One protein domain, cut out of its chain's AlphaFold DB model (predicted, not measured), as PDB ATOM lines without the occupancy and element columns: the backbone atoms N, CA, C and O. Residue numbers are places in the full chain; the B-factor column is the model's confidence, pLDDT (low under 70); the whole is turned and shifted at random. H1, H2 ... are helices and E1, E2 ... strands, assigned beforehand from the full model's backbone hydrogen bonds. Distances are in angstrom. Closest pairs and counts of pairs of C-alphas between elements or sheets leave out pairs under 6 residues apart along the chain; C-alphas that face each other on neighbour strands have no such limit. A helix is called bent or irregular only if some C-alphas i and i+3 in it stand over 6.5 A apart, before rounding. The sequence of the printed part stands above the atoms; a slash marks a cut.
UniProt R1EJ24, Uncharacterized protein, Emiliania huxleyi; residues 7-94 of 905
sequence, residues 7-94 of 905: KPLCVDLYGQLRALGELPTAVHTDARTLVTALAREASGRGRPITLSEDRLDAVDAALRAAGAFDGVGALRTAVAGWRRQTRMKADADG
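Overview. This is residues 7 to 94 of the 905 residues of an uncharacterized protein of Emiliania huxleyi (UniProt R1EJ24). A two-stranded antiparallel hairpin, E1 and E2, packs with H1 and H2, and the long helix H3 crosses H1 and H2 while staying apart from both strands; residues 88 to 94, of which 88 to 93 belong to H3, stick out. The printed part has 88 residues, with two named strands and three named helices in the order E1 E2 H1 H2 H3 along the chain, and is mixed in class, helices and strands. It is compact, with a radius of gyration of the C-alphas of 13.2 A, yet elongated, 42 by 25 by 18 A.

Arrangement. E1, residues 7 to 12, and E2, residues 17 to 24, have N 9 and O 21 within hydrogen-bond range at 3.1 A. E2 bends by 60 degrees at residue 21. The closest C-alphas of E2 and H2, residues 53 to 64, are Leu 23 and Ala 62, 5.9 A. H1, residues 25 to 41, touches H2 about perpendicular, 82 degrees, with residues 27 to 31 alone; the closest C-alphas are Val 27 and Val 59, 6.1 A. H3, residues 71 to 93, touches H1 at a steep tilt of 50 degrees, the same way, with residues 76 to 83 alone; the closest C-alphas are Leu 38 and Arg 76, 6.0 A. H3 touches H2 at 71 degrees, only just about perpendicular; the closest C-alphas are Asp 60 and Gly 71, 4.5 A. H3 is apart from E1 and E2. In H2 and H3 every O i to N i+4 pair is within hydrogen-bond range; in H1 11 of 13 are.

Along the chain. E1 begins at C-alpha 7 (92.085, 75.583, 84.444). H1 is 25.0 A long and irregular: C-alphas 26 and 29 are 7.4 A apart. H3, 33.2 A long, ends at C-alpha 93 (56.915, 72.592, 79.075).

Size, cuts and confidence. The C-alphas farthest apart, Asp 54 and Gly 94, are 43.6 A apart. The printed part has no cut. The link from H1 to H2 is long, 11 residues. The pLDDT is under 70 at residues 42 to 48, 87 to 88 and 90 to 93.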
ATOM      1  N   LYS A   7      92.878  75.923  85.631       90.06
ATOM      2  CA  LYS A   7      92.085  75.583  84.444       90.06
ATOM      3  C   LYS A   7      90.614  75.912  84.722       90.06
ATOM      4  O   LYS A   7      90.189  75.721  85.868       90.06
ATOM      5  N   PRO A   8      89.814  76.304  83.716       90.94
ATOM      6  CA  PRO A   8      88.365  76.361  83.865       90.94
ATOM      7  C   PRO A   8      87.821  74.974  84.229       90.94
ATOM      8  O   PRO A   8      88.199  73.974  83.612       90.94
ATOM      9  N   LEU A   9      86.945  74.900  85.234       91.88
ATOM     10  CA  LEU A   9      86.212  73.675  85.551       91.88
ATOM     11  C   LEU A   9      84.761  73.791  85.079       91.88
ATOM     12  O   LEU A   9      84.001  74.611  85.591       91.88
ATOM     13  N   CYS A  10      84.365  72.919  84.153       90.12
ATOM     14  CA  CYS A  10      82.985  72.792  83.691       90.12
ATOM     15  C   CYS A  10      82.378  71.443  84.106       90.12
ATOM     16  O   CYS A  10      83.022  70.393  83.995       90.12
ATOM     17  N   VAL A  11      81.133  71.467  84.583       88.44
ATOM     18  CA  VAL A  11      80.382  70.296  85.065       88.44
ATOM     19  C   VAL A  11      78.983  70.327  84.458       88.44
ATOM     20  O   VAL A  11      78.306  71.346  84.554       88.44
ATOM     21  N   ASP A  12      78.543  69.233  83.836       83.69
ATOM     22  CA  ASP A  12      77.140  69.100  83.431       83.69
ATOM     23  C   ASP A  12      76.268  68.940  84.680       83.69
ATOM     24  O   ASP A  12      76.500  68.052  85.506       83.69
ATOM     25  N   LEU A  13      75.287  69.829  84.826       83.25
ATOM     26  CA  LEU A  13      74.254  69.748  85.843       83.25
ATOM     27  C   LEU A  13      72.889  69.983  85.207       83.25
ATOM     28  O   LEU A  13      72.576  71.085  84.755       83.25
ATOM     29  N   TYR A  14      72.051  68.950  85.284       80.88
ATOM     30  CA  TYR A  14      70.665  68.971  84.817       80.88
ATOM     31  C   TYR A  14      70.531  69.231  83.300       80.88
ATOM     32  O   TYR A  14      69.567  69.861  82.875       80.88
ATOM     33  N   GLY A  15      71.483  68.741  82.492       73.62
ATOM     34  CA  GLY A  15      71.478  68.899  81.031       73.62
ATOM     35  C   GLY A  15      72.013  70.253  80.563       73.62
ATOM     36  O   GLY A  15      71.710  70.695  79.457       73.62
ATOM     37  N   GLN A  16      72.770  70.952  81.415       81.19
ATOM     38  CA  GLN A  16      73.434  72.209  81.076       81.19
ATOM     39  C   GLN A  16      74.846  72.241  81.661       81.19
ATOM     40  O   GLN A  16      75.057  72.018  82.855       81.19
ATOM     41  N   LEU A  17      75.822  72.581  80.819       88.25
ATOM     42  CA  LEU A  17      77.216  72.729  81.217       88.25
ATOM     43  C   LEU A  17      77.391  73.998  82.072       88.25
ATOM     44  O   LEU A  17      77.220  75.116  81.590       88.25
ATOM     45  N   ARG A  18      77.734  73.834  83.353       90.00
ATOM     46  CA  ARG A  18      77.992  74.930  84.301       90.00
ATOM     47  C   ARG A  18      79.492  75.148  84.463       90.00
ATOM     48  O   ARG A  18      80.218  74.205  84.773       90.00
ATOM     49  N   ALA A  19      79.952  76.384  84.292       90.06
ATOM     50  CA  ALA A  19      81.314  76.786  84.630       90.06
ATOM     51  C   ALA A  19      81.423  77.137  86.125       90.06
ATOM     52  O   ALA A  19      80.537  77.783  86.680       90.06
ATOM     53  N   LEU A  20      82.520  76.723  86.762       89.19
ATOM     54  CA  LEU A  20      82.818  76.947  88.184       89.19
ATOM     55  C   LEU A  20      84.000  77.913  88.405       89.19
ATOM     56  O   LEU A  20      84.536  77.999  89.507       89.19
ATOM     57  N   GLY A  21      84.412  78.626  87.352       89.56
ATOM     58  CA  GLY A  21      85.596  79.486  87.339       89.56
ATOM     59  C   GLY A  21      86.906  78.735  87.069       89.56
ATOM     60  O   GLY A  21      86.924  77.527  86.804       89.56
ATOM     61  N   GLU A  22      88.019  79.472  87.112       92.81
ATOM     62  CA  GLU A  22      89.367  78.924  86.941       92.81
ATOM     63  C   GLU A  22      89.966  78.449  88.268       92.81
ATOM     64  O   GLU A  22      90.596  79.206  89.015       92.81
ATOM     65  N   LEU A  23      89.789  77.159  88.541       92.56
ATOM     66  CA  LEU A  23      90.265  76.512  89.760       92.56
ATOM     67  C   LEU A  23      91.664  75.893  89.550       92.56
ATOM     68  O   LEU A  23      91.971  75.431  88.443       92.56
ATOM     69  N   PRO A  24      92.522  75.823  90.588       93.38
ATOM     70  CA  PRO A  24      93.773  75.064  90.545       93.38
ATOM     71  C   PRO A  24      93.521  73.598  90.177       93.38
ATOM     72  O   PRO A  24      92.645  72.960  90.755       93.38
ATOM     73  N   THR A  25      94.315  73.027  89.261       90.75
ATOM     74  CA  THR A  25      94.086  71.655  88.751       90.75
ATOM     75  C   THR A  25      94.013  70.604  89.877       90.75
ATOM     76  O   THR A  25      93.264  69.639  89.760       90.75
ATOM     77  N   ALA A  26      94.720  70.815  90.995       90.38
ATOM     78  CA  ALA A  26      94.713  69.922  92.157       90.38
ATOM     79  C   ALA A  26      93.333  69.750  92.828       90.38
ATOM     80  O   ALA A  26      93.051  68.672  93.340       90.38
ATOM     81  N   VAL A  27      92.458  70.765  92.797       92.06
ATOM     82  CA  VAL A  27      91.123  70.706  93.437       92.06
ATOM     83  C   VAL A  27      89.992  70.357  92.461       92.06
ATOM     84  O   VAL A  27      88.835  70.283  92.867       92.06
ATOM     85  N   HIS A  28      90.283  70.122  91.173       92.75
ATOM     86  CA  HIS A  28      89.250  69.865  90.153       92.75
ATOM     87  C   HIS A  28      88.393  68.632  90.470       92.75
ATOM     88  O   HIS A  28      87.168  68.696  90.371       92.75
ATOM     89  N   THR A  29      89.013  67.523  90.881       91.81
ATOM     90  CA  THR A  29      88.306  66.283  91.249       91.81
ATOM     91  C   THR A  29      87.392  66.487  92.457       91.81
ATOM     92  O   THR A  29      86.271  65.973  92.486       91.81
ATOM     93  N   ASP A  30      87.829  67.293  93.421       93.62
ATOM     94  CA  ASP A  30      87.108  67.523  94.673       93.62
ATOM     95  C   ASP A  30      85.961  68.508  94.470       93.62
ATOM     96  O   ASP A  30      84.847  68.239  94.911       93.62
ATOM     97  N   ALA A  31      86.165  69.557  93.671       91.62
ATOM     98  CA  ALA A  31      85.094  70.436  93.215       91.62
ATOM     99  C   ALA A  31      84.023  69.672  92.406       91.62
ATOM    100  O   ALA A  31      82.833  69.855  92.659       91.62
ATOM    101  N   ARG A  32      84.399  68.748  91.500       91.62
ATOM    102  CA  ARG A  32      83.427  67.860  90.815       91.62
ATOM    103  C   ARG A  32      82.684  66.951  91.795       91.62
ATOM    104  O   ARG A  32      81.472  66.777  91.661       91.62
ATOM    105  N   THR A  33      83.388  66.380  92.772       89.81
ATOM    106  CA  THR A  33      82.817  65.470  93.782       89.81
ATOM    107  C   THR A  33      81.825  66.202  94.683       89.81
ATOM    108  O   THR A  33      80.685  65.757  94.828       89.81
ATOM    109  N   LEU A  34      82.219  67.367  95.203       91.12
ATOM    110  CA  LEU A  34      81.381  68.281  95.972       91.12
ATOM    111  C   LEU A  34      80.138  68.681  95.176       91.12
ATOM    112  O   LEU A  34      79.027  68.472  95.645       91.12
ATOM    113  N   VAL A  35      80.294  69.190  93.955       90.25
ATOM    114  CA  VAL A  35      79.166  69.636  93.121       90.25
ATOM    115  C   VAL A  35      78.205  68.489  92.790       90.25
ATOM    116  O   VAL A  35      76.990  68.673  92.831       90.25
ATOM    117  N   THR A  36      78.723  67.280  92.566       86.12
ATOM    118  CA  THR A  36      77.899  66.073  92.391       86.12
ATOM    119  C   THR A  36      77.153  65.696  93.677       86.12
ATOM    120  O   THR A  36      76.002  65.258  93.616       86.12
ATOM    121  N   ALA A  37      77.766  65.873  94.852       83.81
ATOM    122  CA  ALA A  37      77.111  65.664  96.143       83.81
ATOM    123  C   ALA A  37      76.023  66.722  96.407       83.81
ATOM    124  O   ALA A  37      74.895  66.349  96.720       83.81
ATOM    125  N   LEU A  38      76.309  68.007  96.170       87.06
ATOM    126  CA  LEU A  38      75.355  69.116  96.287       87.06
ATOM    127  C   LEU A  38      74.156  68.943  95.339       87.06
ATOM    128  O   LEU A  38      73.021  69.204  95.726       87.06
ATOM    129  N   ALA A  39      74.365  68.436  94.119       82.69
ATOM    130  CA  ALA A  39      73.276  68.139  93.185       82.69
ATOM    131  C   ALA A  39      72.394  66.958  93.645       82.69
ATOM    132  O   ALA A  39      71.180  66.957  93.432       82.69
ATOM    133  N   ARG A  40      72.982  65.958  94.321       75.50
ATOM    134  CA  ARG A  40      72.241  64.847  94.949       75.50
ATOM    135  C   ARG A  40      71.467  65.316  96.180       75.50
ATOM    136  O   ARG A  40      70.290  64.976  96.311       75.50
ATOM    137  N   GLU A  41      72.090  66.125  97.030       74.69
ATOM    138  CA  GLU A  41      71.489  66.777  98.199       74.69
ATOM    139  C   GLU A  41      70.284  67.635  97.796       74.69
ATOM    140  O   GLU A  41      69.173  67.370  98.250       74.69
ATOM    141  N   ALA A  42      70.461  68.544  96.830       68.75
ATOM    142  CA  ALA A  42      69.391  69.367  96.265       68.75
ATOM    143  C   ALA A  42      68.248  68.547  95.635       68.75
ATOM    144  O   ALA A  42      67.175  69.093  95.389       68.75
ATOM    145  N   SER A  43      68.452  67.250  95.364       61.38
ATOM    146  CA  SER A  43      67.428  66.313  94.875       61.38
ATOM    147  C   SER A  43      66.766  65.451  95.962       61.38
ATOM    148  O   SER A  43      66.019  64.535  95.625       61.38
ATOM    149  N   GLY A  44      67.045  65.698  97.249       54.06
ATOM    150  CA  GLY A  44      66.551  64.885  98.372       54.06
ATOM    151  C   GLY A  44      67.212  63.502  98.484       54.06
ATOM    152  O   GLY A  44      66.776  62.657  99.261       54.06
ATOM    153  N   ARG A  45      68.273  63.248  97.706       57.94
ATOM    154  CA  ARG A  45      68.994  61.963  97.607       57.94
ATOM    155  C   ARG A  45      70.402  62.060  98.203       57.94
ATOM    156  O   ARG A  45      71.338  61.419  97.723       57.94
ATOM    157  N   GLY A  46      70.562  62.920  99.210       52.41
ATOM    158  CA  GLY A  46      71.847  63.230  99.830       52.41
ATOM    159  C   GLY A  46      72.512  62.007 100.466       52.41
ATOM    160  O   GLY A  46      71.923  61.318 101.295       52.41
ATOM    161  N   ARG A  47      73.776  61.778 100.104       51.97
ATOM    162  CA  ARG A  47      74.765  61.147 100.987       51.97
ATOM    163  C   ARG A  47      75.638  62.269 101.570       51.97
ATOM    164  O   ARG A  47      75.737  63.309 100.914       51.97
ATOM    165  N   PRO A  48      76.287  62.077 102.732       57.69
ATOM    166  CA  PRO A  48      77.291  63.017 103.226       57.69
ATOM    167  C   PRO A  48      78.357  63.310 102.164       57.69
ATOM    168  O   PRO A  48      78.680  62.443 101.346       57.69
ATOM    169  N   ILE A  49      78.915  64.520 102.186       72.88
ATOM    170  CA  ILE A  49      80.064  64.855 101.342       72.88
ATOM    171  C   ILE A  49      81.261  64.040 101.849       72.88
ATOM    172  O   ILE A  49      81.591  64.086 103.028       72.88
ATOM    173  N   THR A  50      81.897  63.268 100.967       74.31
ATOM    174  CA  THR A  50      82.956  62.303 101.320       74.31
ATOM    175  C   THR A  50      84.367  62.901 101.256       74.31
ATOM    176  O   THR A  50      85.326  62.194 100.955       74.31
ATOM    177  N   LEU A  51      84.488  64.213 101.462       83.88
ATOM    178  CA  LEU A  51      85.757  64.945 101.507       83.88
ATOM    179  C   LEU A  51      86.086  65.266 102.970       83.88
ATOM    180  O   LEU A  51      85.169  65.508 103.753       83.88
ATOM    181  N   SER A  52      87.370  65.271 103.333       87.62
ATOM    182  CA  SER A  52      87.815  65.792 104.633       87.62
ATOM    183  C   SER A  52      87.682  67.315 104.684       87.62
ATOM    184  O   SER A  52      87.594  67.969 103.642       87.62
ATOM    185  N   GLU A  53      87.695  67.876 105.893       85.56
ATOM    186  CA  GLU A  53      87.573  69.320 106.129       85.56
ATOM    187  C   GLU A  53      88.674  70.095 105.379       85.56
ATOM    188  O   GLU A  53      88.343  70.954 104.568       85.56
ATOM    189  N   ASP A  54      89.943  69.665 105.452       89.12
ATOM    190  CA  ASP A  54      91.058  70.292 104.706       89.12
ATOM    191  C   ASP A  54      90.814  70.368 103.185       89.12
ATOM    192  O   ASP A  54      91.243  71.305 102.507       89.12
ATOM    193  N   ARG A  55      90.135  69.358 102.620       92.06
ATOM    194  CA  ARG A  55      89.836  69.275 101.178       92.06
ATOM    195  C   ARG A  55      88.609  70.099 100.804       92.06
ATOM    196  O   ARG A  55      88.532  70.583  99.676       92.06
ATOM    197  N   LEU A  56      87.670  70.277 101.731       90.31
ATOM    198  CA  LEU A  56      86.560  71.212 101.577       90.31
ATOM    199  C   LEU A  56      87.056  72.655 101.642       90.31
ATOM    200  O   LEU A  56      86.728  73.425 100.743       90.31
ATOM    201  N   ASP A  57      87.915  72.987 102.601       90.94
ATOM    202  CA  ASP A  57      88.502  74.320 102.752       90.94
ATOM    203  C   ASP A  57      89.406  74.681 101.564       90.94
ATOM    204  O   ASP A  57      89.346  75.799 101.048       90.94
ATOM    205  N   ALA A  58      90.171  73.720 101.033       92.44
ATOM    206  CA  ALA A  58      90.934  73.907  99.798       92.44
ATOM    207  C   ALA A  58      90.041  74.208  98.574       92.44
ATOM    208  O   ALA A  58      90.433  74.989  97.703       92.44
ATOM    209  N   VAL A  59      88.839  73.621  98.498       92.38
ATOM    210  CA  VAL A  59      87.847  73.924  97.450       92.38
ATOM    211  C   VAL A  59      87.148  75.265  97.714       92.38
ATOM    212  O   VAL A  59      86.966  76.040  96.778       92.38
ATOM    213  N   ASP A  60      86.802  75.578  98.963       93.19
ATOM    214  CA  ASP A  60      86.156  76.828  99.388       93.19
ATOM    215  C   ASP A  60      87.042  78.051  99.097       93.19
ATOM    216  O   ASP A  60      86.619  78.997  98.425       93.19
ATOM    217  N   ALA A  61      88.316  77.978  99.495       92.00
ATOM    218  CA  ALA A  61      89.326  78.984  99.193       92.00
ATOM    219  C   ALA A  61      89.573  79.119  97.682       92.00
ATOM    220  O   ALA A  61      89.707  80.237  97.180       92.00
ATOM    221  N   ALA A  62      89.591  78.010  96.931       92.19
ATOM    222  CA  ALA A  62      89.749  78.044  95.478       92.19
ATOM    223  C   ALA A  62      88.550  78.684  94.756       92.19
ATOM    224  O   ALA A  62      88.761  79.412  93.788       92.19
ATOM    225  N   LEU A  63      87.319  78.454  95.231       92.25
ATOM    226  CA  LEU A  63      86.103  79.081  94.700       92.25
ATOM    227  C   LEU A  63      86.124  80.599  94.922       92.25
ATOM    228  O   LEU A  63      85.982  81.345  93.950       92.25
ATOM    229  N   ARG A  64      86.409  81.059  96.154       92.56
ATOM    230  CA  ARG A  64      86.586  82.497  96.442       92.56
ATOM    231  C   ARG A  64      87.697  83.108  95.588       92.56
ATOM    232  O   ARG A  64      87.488  84.127  94.937       92.56
ATOM    233  N   ALA A  65      88.857  82.453  95.518       89.38
ATOM    234  CA  ALA A  65      90.013  82.912  94.743       89.38
ATOM    235  C   ALA A  65      89.850  82.786  93.212       89.38
ATOM    236  O   ALA A  65      90.783  83.125  92.477       89.38
ATOM    237  N   ALA A  66      88.708  82.291  92.725       87.25
ATOM    238  CA  ALA A  66      88.301  82.305  91.321       87.25
ATOM    239  C   ALA A  66      87.149  83.292  91.037       87.25
ATOM    240  O   ALA A  66      86.755  83.431  89.882       87.25
ATOM    241  N   GLY A  67      86.590  83.953  92.059       82.88
ATOM    242  CA  GLY A  67      85.533  84.969  91.936       82.88
ATOM    243  C   GLY A  67      84.158  84.464  91.474       82.88
ATOM    244  O   GLY A  67      83.195  85.221  91.512       82.88
ATOM    245  N   ALA A  68      84.040  83.199  91.057       76.94
ATOM    246  CA  ALA A  68      82.801  82.634  90.521       76.94
ATOM    247  C   ALA A  68      81.726  82.390  91.597       76.94
ATOM    248  O   ALA A  68      80.535  82.478  91.305       76.94
ATOM    249  N   PHE A  69      82.141  82.082  92.831       88.94
ATOM    250  CA  PHE A  69      81.264  81.853  93.981       88.94
ATOM    251  C   PHE A  69      81.965  82.300  95.267       88.94
ATOM    252  O   PHE A  69      83.148  82.009  95.451       88.94
ATOM    253  N   ASP A  70      81.230  82.926  96.192       90.00
ATOM    254  CA  ASP A  70      81.706  83.140  97.564       90.00
ATOM    255  C   ASP A  70      81.645  81.822  98.362       90.00
ATOM    256  O   ASP A  70      80.742  81.554  99.161       90.00
ATOM    257  N   GLY A  71      82.590  80.941  98.040       89.94
ATOM    258  CA  GLY A  71      82.754  79.639  98.668       89.94
ATOM    259  C   GLY A  71      81.641  78.622  98.383       89.94
ATOM    260  O   GLY A  71      80.774  78.769  97.513       89.94
ATOM    261  N   VAL A  72      81.678  77.540  99.155       88.69
ATOM    262  CA  VAL A  72      80.804  76.367  99.056       88.69
ATOM    263  C   VAL A  72      79.355  76.699  99.432       88.69
ATOM    264  O   VAL A  72      78.433  76.080  98.900       88.69
ATOM    265  N   GLY A  73      79.124  77.694 100.296       84.56
ATOM    266  CA  GLY A  73      77.781  78.167 100.657       84.56
ATOM    267  C   GLY A  73      77.040  78.818  99.482       84.56
ATOM    268  O   GLY A  73      75.896  78.453  99.181       84.56
ATOM    269  N   ALA A  74      77.713  79.714  98.754       87.19
ATOM    270  CA  ALA A  74      77.176  80.308  97.532       87.19
ATOM    271  C   ALA A  74      76.957  79.242  96.442       87.19
ATOM    272  O   ALA A  74      75.889  79.188  95.829       87.19
ATOM    273  N   LEU A  75      77.919  78.329  96.259       91.75
ATOM    274  CA  LEU A  75      77.821  77.238  95.284       91.75
ATOM    275  C   LEU A  75      76.662  76.265  95.581       91.75
ATOM    276  O   LEU A  75      75.916  75.906  94.671       91.75
ATOM    277  N   ARG A  76      76.447  75.882  96.848       90.19
ATOM    278  CA  ARG A  76      75.289  75.079  97.297       90.19
ATOM    279  C   ARG A  76      73.969  75.757  96.936       90.19
ATOM    280  O   ARG A  76      73.077  75.122  96.369       90.19
ATOM    281  N   THR A  77      73.877  77.058  97.200       82.75
ATOM    282  CA  THR A  77      72.700  77.879  96.884       82.75
ATOM    283  C   THR A  77      72.444  77.941  95.373       82.75
ATOM    284  O   THR A  77      71.304  77.763  94.936       82.75
ATOM    285  N   ALA A  78      73.497  78.103  94.565       88.88
ATOM    286  CA  ALA A  78      73.414  78.116  93.105       88.88
ATOM    287  C   ALA A  78      72.989  76.756  92.520       88.88
ATOM    288  O   ALA A  78      72.077  76.709  91.696       88.88
ATOM    289  N   VAL A  79      73.564  75.641  92.989       88.69
ATOM    290  CA  VAL A  79      73.202  74.281  92.538       88.69
ATOM    291  C   VAL A  79      71.734  73.953  92.840       88.69
ATOM    292  O   VAL A  79      71.046  73.371  91.994       88.69
ATOM    293  N   ALA A  80      71.222  74.371  94.002       78.62
ATOM    294  CA  ALA A  80      69.798  74.269  94.327       78.62
ATOM    295  C   ALA A  80      68.930  75.200  93.452       78.62
ATOM    296  O   ALA A  80      67.854  74.802  93.003       78.62
ATOM    297  N   GLY A  81      69.409  76.414  93.159       82.06
ATOM    298  CA  GLY A  81      68.764  77.368  92.251       82.06
ATOM    299  C   GLY A  81      68.606  76.834  90.825       82.06
ATOM    300  O   GLY A  81      67.493  76.825  90.301       82.06
ATOM    301  N   TRP A  82      69.677  76.298  90.230       88.50
ATOM    302  CA  TRP A  82      69.641  75.684  88.897       88.50
ATOM    303  C   TRP A  82      68.694  74.482  88.836       88.50
ATOM    304  O   TRP A  82      68.000  74.303  87.832       88.50
ATOM    305  N   ARG A  83      68.610  73.679  89.912       81.69
ATOM    306  CA  ARG A  83      67.629  72.584  89.992       81.69
ATOM    307  C   ARG A  83      66.199  73.122  89.939       81.69
ATOM    308  O   ARG A  83      65.396  72.591  89.176       81.69
ATOM    309  N   ARG A  84      65.885  74.171  90.714       72.19
ATOM    310  CA  ARG A  84      64.558  74.813  90.701       72.19
ATOM    311  C   ARG A  84      64.225  75.383  89.323       72.19
ATOM    312  O   ARG A  84      63.161  75.077  88.810       72.19
ATOM    313  N   GLN A  85      65.145  76.114  88.692       76.69
ATOM    314  CA  GLN A  85      64.950  76.676  87.346       76.69
ATOM    315  C   GLN A  85      64.697  75.596  86.284       76.69
ATOM    316  O   GLN A  85      63.751  75.707  85.509       76.69
ATOM    317  N   THR A  86      65.502  74.528  86.274       75.38
ATOM    318  CA  THR A  86      65.326  73.415  85.321       75.38
ATOM    319  C   THR A  86      63.994  72.701  85.543       75.38
ATOM    320  O   THR A  86      63.345  72.295  84.582       75.38
ATOM    321  N   ARG A  87      63.560  72.579  86.806       66.50
ATOM    322  CA  ARG A  87      62.251  72.020  87.142       66.50
ATOM    323  C   ARG A  87      61.119  72.926  86.658       66.50
ATOM    324  O   ARG A  87      60.347  72.474  85.835       66.50
ATOM    325  N   MET A  88      61.114  74.206  87.042       67.25
ATOM    326  CA  MET A  88      60.101  75.186  86.621       67.25
ATOM    327  C   MET A  88      59.945  75.264  85.096       67.25
ATOM    328  O   MET A  88      58.826  75.405  84.613       67.25
ATOM    329  N   LYS A  89      61.044  75.143  84.331       70.31
ATOM    330  CA  LYS A  89      60.961  75.055  82.867       70.31
ATOM    331  C   LYS A  89      60.229  73.784  82.428       70.31
ATOM    332  O   LYS A  89      59.282  73.880  81.665       70.31
ATOM    333  N   ALA A  90      60.622  72.616  82.933       63.75
ATOM    334  CA  ALA A  90      59.985  71.347  82.580       63.75
ATOM    335  C   ALA A  90      58.532  71.225  83.092       63.75
ATOM    336  O   ALA A  90      57.717  70.562  82.460       63.75
ATOM    337  N   ASP A  91      58.191  71.887  84.200       63.03
ATOM    338  CA  ASP A  91      56.821  71.988  84.709       63.03
ATOM    339  C   ASP A  91      55.954  72.856  83.761       63.03
ATOM    340  O   ASP A  91      54.782  72.549  83.551       63.03
ATOM    341  N   ALA A  92      56.536  73.893  83.135       65.75
ATOM    342  CA  ALA A  92      55.883  74.744  82.131       65.75
ATOM    343  C   ALA A  92      55.832  74.118  80.721       65.75
ATOM    344  O   ALA A  92      54.825  74.257  80.031       65.75
ATOM    345  N   ASP A  93      56.882  73.396  80.310       68.75
ATOM    346  CA  ASP A  93      56.915  72.592  79.075       68.75
ATOM    347  C   ASP A  93      55.988  71.348  79.179       68.75
ATOM    348  O   ASP A  93      55.637  70.729  78.173       68.75
ATOM    349  N   GLY A  94      55.566  70.989  80.399       70.81
ATOM    350  CA  GLY A  94      54.603  69.930  80.705       70.81
ATOM    351  C   GLY A  94      55.230  68.567  81.026       70.81
ATOM    352  O   GLY A  94      56.351  68.241  80.641       70.81
TER     353      GLY A  94